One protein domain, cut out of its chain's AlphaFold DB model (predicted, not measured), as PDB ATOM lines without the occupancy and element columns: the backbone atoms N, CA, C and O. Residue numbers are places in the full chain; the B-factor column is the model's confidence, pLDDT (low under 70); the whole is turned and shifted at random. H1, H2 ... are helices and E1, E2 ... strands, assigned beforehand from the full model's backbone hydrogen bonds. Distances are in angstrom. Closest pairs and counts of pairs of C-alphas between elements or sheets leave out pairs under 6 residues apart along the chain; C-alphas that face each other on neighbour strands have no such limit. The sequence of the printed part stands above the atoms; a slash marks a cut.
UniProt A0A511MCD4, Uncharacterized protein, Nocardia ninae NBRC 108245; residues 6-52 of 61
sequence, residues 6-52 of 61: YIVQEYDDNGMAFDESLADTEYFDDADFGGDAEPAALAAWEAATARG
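Overview. This is residues 6 to 52 of the 61 residues of an uncharacterized protein of Nocardia ninae NBRC 108245 (UniProt A0A511MCD4). A two-stranded antiparallel hairpin, E1 and E2, has one helix, H1, packed lengthwise over one face. A wide loop, residues 12 to 25, extends from one end of this two-layer body, and residues 30 to 37 fold back at the other end to lead into H1. The printed part has 47 residues with two named strands and one named helix, in the order E1, E2, H1; the class is mixed, helices and strands, with 22 residues, under half, in named elements. It is elongated, spanning 34 by 21 by 17 A, and only just loose, close to compact, with a radius of gyration of the C-alphas of 11.5 A.

Arrangement. The sheet consists of E1, residues 6 to 11, and E2, residues 26 to 29, antiparallel neighbours that form a hairpin, with 161 degrees between their directions. The C-alphas of Ile 7 and Tyr 27 face each other at 4.8 A. N 6 and O 28 are within hydrogen-bond range at 2.8 A, as are N 26 and O 8 at 3.0 A. For H1, residues 38 to 49, the closest C-alphas to E1 are those of Trp 45 and Val 8, 5.8 A apart. Its closest C-alphas to E2 are those of Ala 41 and Phe 28, 6.0 A apart. In H1 every O i to N i+4 pair is within hydrogen-bond range.

Along the chain. E1 begins at C-alpha 6 (113.684, 177.618, 133.416) and measures 15.5 A from first to last C-alpha. E2 measures 10.2 A and begins at C-alpha 26 (120.620, 181.661, 131.156). H1 measures 16.3 A and ends at C-alpha 49 (123.976, 183.846, 143.496).

Size, cuts and confidence. The two C-alphas farthest apart are those of Asn 14 and Gly 34, 35.3 A. The printed part has no cut. The link from E1 to E2 is long, 14 residues, and that from E2 to H1 is short, 8 residues. The mean pLDDT of the printed part is 85.1, with residues 19 to 23 under 70.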
ATOM      1  N   TYR A   6     113.113 176.976 132.246       94.00
ATOM      2  CA  TYR A   6     113.684 177.618 133.416       94.00
ATOM      3  C   TYR A   6     114.581 178.777 132.984       94.00
ATOM      4  O   TYR A   6     115.335 178.660 132.018       94.00
ATOM      5  N   ILE A   7     114.495 179.901 133.690       93.44
ATOM      6  CA  ILE A   7     115.248 181.124 133.385       93.44
ATOM      7  C   ILE A   7     116.003 181.546 134.640       93.44
ATOM      8  O   ILE A   7     115.388 181.758 135.689       93.44
ATOM      9  N   VAL A   8     117.321 181.680 134.537       93.12
ATOM     10  CA  VAL A   8     118.180 182.258 135.576       93.12
ATOM     11  C   VAL A   8     118.506 183.681 135.160       93.12
ATOM     12  O   VAL A   8     119.131 183.889 134.126       93.12
ATOM     13  N   GLN A   9     118.054 184.663 135.938       90.88
ATOM     14  CA  GLN A   9     118.159 186.076 135.571       90.88
ATOM     15  C   GLN A   9     118.464 186.951 136.790       90.88
ATOM     16  O   GLN A   9     117.941 186.711 137.884       90.88
ATOM     17  N   GLU A  10     119.299 187.972 136.591       89.38
ATOM     18  CA  GLU A  10     119.592 188.994 137.595       89.38
ATOM     19  C   GLU A  10     118.507 190.079 137.615       89.38
ATOM     20  O   GLU A  10     117.938 190.461 136.591       89.38
ATOM     21  N   TYR A  11     118.224 190.589 138.806       86.94
ATOM     22  CA  TYR A  11     117.238 191.618 139.084       86.94
ATOM     23  C   TYR A  11     117.886 192.779 139.832       86.94
ATOM     24  O   TYR A  11     118.789 192.584 140.644       86.94
ATOM     25  N   ASP A  12     117.396 193.989 139.581       84.62
ATOM     26  CA  ASP A  12     117.760 195.161 140.366       84.62
ATOM     27  C   ASP A  12     116.996 195.208 141.703       84.62
ATOM     28  O   ASP A  12     116.079 194.420 141.970       84.62
ATOM     29  N   ASP A  13     117.347 196.179 142.547       82.31
ATOM     30  CA  ASP A  13     116.701 196.395 143.849       82.31
ATOM     31  C   ASP A  13     115.206 196.758 143.739       82.31
ATOM     32  O   ASP A  13     114.461 196.647 144.715       82.31
ATOM     33  N   ASN A  14     114.743 197.172 142.555       83.62
ATOM     34  CA  ASN A  14     113.335 197.458 142.276       83.62
ATOM     35  C   ASN A  14     112.569 196.209 141.814       83.62
ATOM     36  O   ASN A  14     111.364 196.281 141.560       83.62
ATOM     37  N   GLY A  15     113.243 195.060 141.709       77.56
ATOM     38  CA  GLY A  15     112.662 193.821 141.216       77.56
ATOM     39  C   GLY A  15     112.417 193.824 139.709       77.56
ATOM     40  O   GLY A  15     111.647 192.984 139.238       77.56
ATOM     41  N   MET A  16     113.074 194.717 138.969       82.12
ATOM     42  CA  MET A  16     113.113 194.709 137.512       82.12
ATOM     43  C   MET A  16     114.232 193.784 137.056       82.12
ATOM     44  O   MET A  16     115.324 193.802 137.620       82.12
ATOM     45  N   ALA A  17     113.959 192.967 136.042       77.69
ATOM     46  CA  ALA A  17     115.017 192.222 135.385       77.69
ATOM     47  C   ALA A  17     116.050 193.216 134.847       77.69
ATOM     48  O   ALA A  17     115.689 194.218 134.220       77.69
ATOM     49  N   PHE A  18     117.325 192.933 135.092       74.75
ATOM     50  CA  PHE A  18     118.387 193.565 134.331       74.75
ATOM     51  C   PHE A  18     118.149 193.236 132.845       74.75
ATOM     52  O   PHE A  18     117.810 192.099 132.516       74.75
ATOM     53  N   ASP A  19     118.208 194.260 131.983       65.25
ATOM     54  CA  ASP A  19     117.888 194.194 130.546       65.25
ATOM     55  C   ASP A  19     118.446 192.904 129.910       65.25
ATOM     56  O   ASP A  19     119.591 192.549 130.173       65.25
ATOM     57  N   GLU A  20     117.665 192.210 129.075       52.88
ATOM     58  CA  GLU A  20     118.015 190.911 128.460       52.88
ATOM     59  C   GLU A  20     119.308 190.962 127.621       52.88
ATOM     60  O   GLU A  20     119.862 189.927 127.251       52.88
ATOM     61  N   SER A  21     119.811 192.166 127.326       51.19
ATOM     62  CA  SER A  21     121.132 192.387 126.725       51.19
ATOM     63  C   SER A  21     122.316 192.180 127.686       51.19
ATOM     64  O   SER A  21     123.467 192.148 127.238       51.19
ATOM     65  N   LEU A  22     122.061 192.030 128.989       55.91
ATOM     66  CA  LEU A  22     123.070 191.719 129.996       55.91
ATOM     67  C   LEU A  22     123.378 190.222 129.958       55.91
ATOM     68  O   LEU A  22     122.508 189.364 130.094       55.91
ATOM     69  N   ALA A  23     124.655 189.943 129.719       54.94
ATOM     70  CA  ALA A  23     125.213 188.695 129.211       54.94
ATOM     71  C   ALA A  23     125.004 187.431 130.072       54.94
ATOM     72  O   ALA A  23     125.462 186.365 129.668       54.94
ATOM     73  N   ASP A  24     124.337 187.529 131.221       74.06
ATOM     74  CA  ASP A  24     124.291 186.470 132.229       74.06
ATOM     75  C   ASP A  24     122.891 185.858 132.434       74.06
ATOM     76  O   ASP A  24     122.702 185.053 133.345       74.06
ATOM     77  N   THR A  25     121.898 186.212 131.605       86.44
ATOM     78  CA  THR A  25     120.618 185.480 131.608       86.44
ATOM     79  C   THR A  25     120.798 184.119 130.933       86.44
ATOM     80  O   THR A  25     121.167 184.051 129.760       86.44
ATOM     81  N   GLU A  26     120.495 183.037 131.649       90.31
ATOM     82  CA  GLU A  26     120.620 181.661 131.156       90.31
ATOM     83  C   GLU A  26     119.249 180.968 131.069       90.31
ATOM     84  O   GLU A  26     118.395 181.127 131.945       90.31
ATOM     85  N   TYR A  27     119.045 180.181 130.009       91.12
ATOM     86  CA  TYR A  27     117.785 179.504 129.687       91.12
ATOM     87  C   TYR A  27     117.987 177.988 129.657       91.12
ATOM     88  O   TYR A  27     118.932 177.502 129.036       91.12
ATOM     89  N   PHE A  28     117.079 177.245 130.287       93.69
ATOM     90  CA  PHE A  28     117.138 175.787 130.392       93.69
ATOM     91  C   PHE A  28     115.779 175.199 130.013       93.69
ATOM     92  O   PHE A  28     114.817 175.309 130.773       93.69
ATOM     93  N   ASP A  29     115.688 174.607 128.826       92.75
ATOM     94  CA  ASP A  29     114.466 173.981 128.314       92.75
ATOM     95  C   ASP A  29     114.488 172.470 128.594       92.75
ATOM     96  O   ASP A  29     115.481 171.797 128.316       92.75
ATOM     97  N   ASP A  30     113.393 171.906 129.106       91.50
ATOM     98  CA  ASP A  30     113.258 170.455 129.295       91.50
ATOM     99  C   ASP A  30     113.598 169.667 128.017       91.50
ATOM    100  O   ASP A  30     114.184 168.583 128.099       91.50
ATOM    101  N   ALA A  31     113.285 170.200 126.832       88.06
ATOM    102  CA  ALA A  31     113.617 169.582 125.551       88.06
ATOM    103  C   ALA A  31     115.133 169.426 125.334       88.06
ATOM    104  O   ALA A  31     115.568 168.407 124.790       88.06
ATOM    105  N   ASP A  32     115.929 170.389 125.801       86.94
ATOM    106  CA  ASP A  32     117.391 170.389 125.672       86.94
ATOM    107  C   ASP A  32     118.069 169.513 126.737       86.94
ATOM    108  O   ASP A  32     119.164 168.989 126.520       86.94
ATOM    109  N   PHE A  33     117.396 169.295 127.870       84.88
ATOM    110  CA  PHE A  33     117.915 168.550 129.022       84.88
ATOM    111  C   PHE A  33     117.302 167.150 129.191       84.88
ATOM    112  O   PHE A  33     117.456 166.512 130.230       84.88
ATOM    113  N   GLY A  34     116.644 166.617 128.159       82.12
ATOM    114  CA  GLY A  34     116.147 165.236 128.167       82.12
ATOM    115  C   GLY A  34     114.911 165.012 129.047       82.12
ATOM    116  O   GLY A  34     114.659 163.882 129.465       82.12
ATOM    117  N   GLY A  35     114.133 166.066 129.291       84.81
ATOM    118  CA  GLY A  35     112.850 166.037 129.992       84.81
ATOM    119  C   GLY A  35     112.869 166.583 131.419       84.81
ATOM    120  O   GLY A  35     111.812 166.585 132.046       84.81
ATOM    121  N   ASP A  36     114.025 167.016 131.925       88.75
ATOM    122  CA  ASP A  36     114.141 167.687 133.223       88.75
ATOM    123  C   ASP A  36     115.332 168.658 133.238       88.75
ATOM    124  O   ASP A  36     116.482 168.267 133.455       88.75
ATOM    125  N   ALA A  37     115.056 169.936 132.980       92.88
ATOM    126  CA  ALA A  37     116.057 171.001 133.032       92.88
ATOM    127  C   ALA A  37     116.270 171.563 134.449       92.88
ATOM    128  O   ALA A  37     117.196 172.352 134.663       92.88
ATOM    129  N   GLU A  38     115.453 171.162 135.431       93.94
ATOM    130  CA  GLU A  38     115.457 171.737 136.780       93.94
ATOM    131  C   GLU A  38     116.813 171.612 137.491       93.94
ATOM    132  O   GLU A  38     117.286 172.618 138.028       93.94
ATOM    133  N   PRO A  39     117.504 170.452 137.465       95.19
ATOM    134  CA  PRO A  39     118.799 170.321 138.125       95.19
ATOM    135  C   PRO A  39     119.868 171.226 137.507       95.19
ATOM    136  O   PRO A  39     120.710 171.769 138.223       95.19
ATOM    137  N   ALA A  40     119.836 171.403 136.183       93.50
ATOM    138  CA  ALA A  40     120.780 172.259 135.475       93.50
ATOM    139  C   ALA A  40     120.529 173.739 135.791       93.50
ATOM    140  O   ALA A  40     121.467 174.468 136.117       93.50
ATOM    141  N   ALA A  41     119.261 174.158 135.782       94.62
ATOM    142  CA  ALA A  41     118.869 175.523 136.106       94.62
ATOM    143  C   ALA A  41     119.169 175.884 137.571       94.62
ATOM    144  O   ALA A  41     119.633 176.988 137.858       94.62
ATOM    145  N   LEU A  42     118.963 174.942 138.501       95.12
ATOM    146  CA  LEU A  42     119.297 175.130 139.913       95.12
ATOM    147  C   LEU A  42     120.803 175.332 140.110       95.12
ATOM    148  O   LEU A  42     121.206 176.274 140.789       95.12
ATOM    149  N   ALA A  43     121.633 174.499 139.476       94.94
ATOM    150  CA  ALA A  43     123.087 174.624 139.560       94.94
ATOM    151  C   ALA A  43     123.588 175.970 139.004       94.94
ATOM    152  O   ALA A  43     124.473 176.596 139.593       94.94
ATOM    153  N   ALA A  44     123.003 176.445 137.901       93.44
ATOM    154  CA  ALA A  44     123.330 177.752 137.335       93.44
ATOM    155  C   ALA A  44     122.919 178.905 138.264       93.44
ATOM    156  O   ALA A  44     123.711 179.819 138.499       93.44
ATOM    157  N   TRP A  45     121.729 178.838 138.869       94.56
ATOM    158  CA  TRP A  45     121.267 179.835 139.840       94.56
ATOM    159  C   TRP A  45     122.134 179.876 141.108       94.56
ATOM    160  O   TRP A  45     122.492 180.960 141.576       94.56
ATOM    161  N   GLU A  46     122.542 178.725 141.647       94.56
ATOM    162  CA  GLU A  46     123.481 178.658 142.777       94.56
ATOM    163  C   GLU A  46     124.835 179.288 142.417       94.56
ATOM    164  O   GLU A  46     125.393 180.081 143.180       94.56
ATOM    165  N   ALA A  47     125.350 179.004 141.218       92.44
ATOM    166  CA  ALA A  47     126.589 179.601 140.735       92.44
ATOM    167  C   ALA A  47     126.466 181.116 140.507       92.44
ATOM    168  O   ALA A  47     127.445 181.841 140.682       92.44
ATOM    169  N   ALA A  48     125.299 181.606 140.086       90.62
ATOM    170  CA  ALA A  48     125.039 183.026 139.874       90.62
ATOM    171  C   ALA A  48     124.918 183.780 141.208       90.62
ATOM    172  O   ALA A  48     125.636 184.750 141.442       90.62
ATOM    173  N   THR A  49     124.124 183.262 142.148       89.12
ATOM    174  CA  THR A  49     123.976 183.846 143.496       89.12
ATOM    175  C   THR A  49     125.291 183.890 144.277       89.12
ATOM    176  O   THR A  49     125.539 184.853 145.004       89.12
ATOM    177  N   ALA A  50     126.181 182.911 144.088       91.06
ATOM    178  CA  ALA A  50     127.512 182.910 144.696       91.06
ATOM    179  C   ALA A  50     128.430 184.050 144.205       91.06
ATOM    180  O   ALA A  50     129.370 184.418 144.913       91.06
ATOM    181  N   ARG A  51     128.174 184.626 143.021       86.19
ATOM    182  CA  ARG A  51     128.930 185.768 142.464       86.19
ATOM    183  C   ARG A  51     128.495 187.119 143.055       86.19
ATOM    184  O   ARG A  51     129.207 188.104 142.879       86.19
ATOM    185  N   GLY A  52     127.384 187.153 143.795       82.19
ATOM    186  CA  GLY A  52     126.735 188.379 144.267       82.19
ATOM    187  C   GLY A  52     125.670 188.890 143.289       82.19
ATOM    188  O   GLY A  52     125.590 188.425 142.157       82.19
TER     189      GLY A  52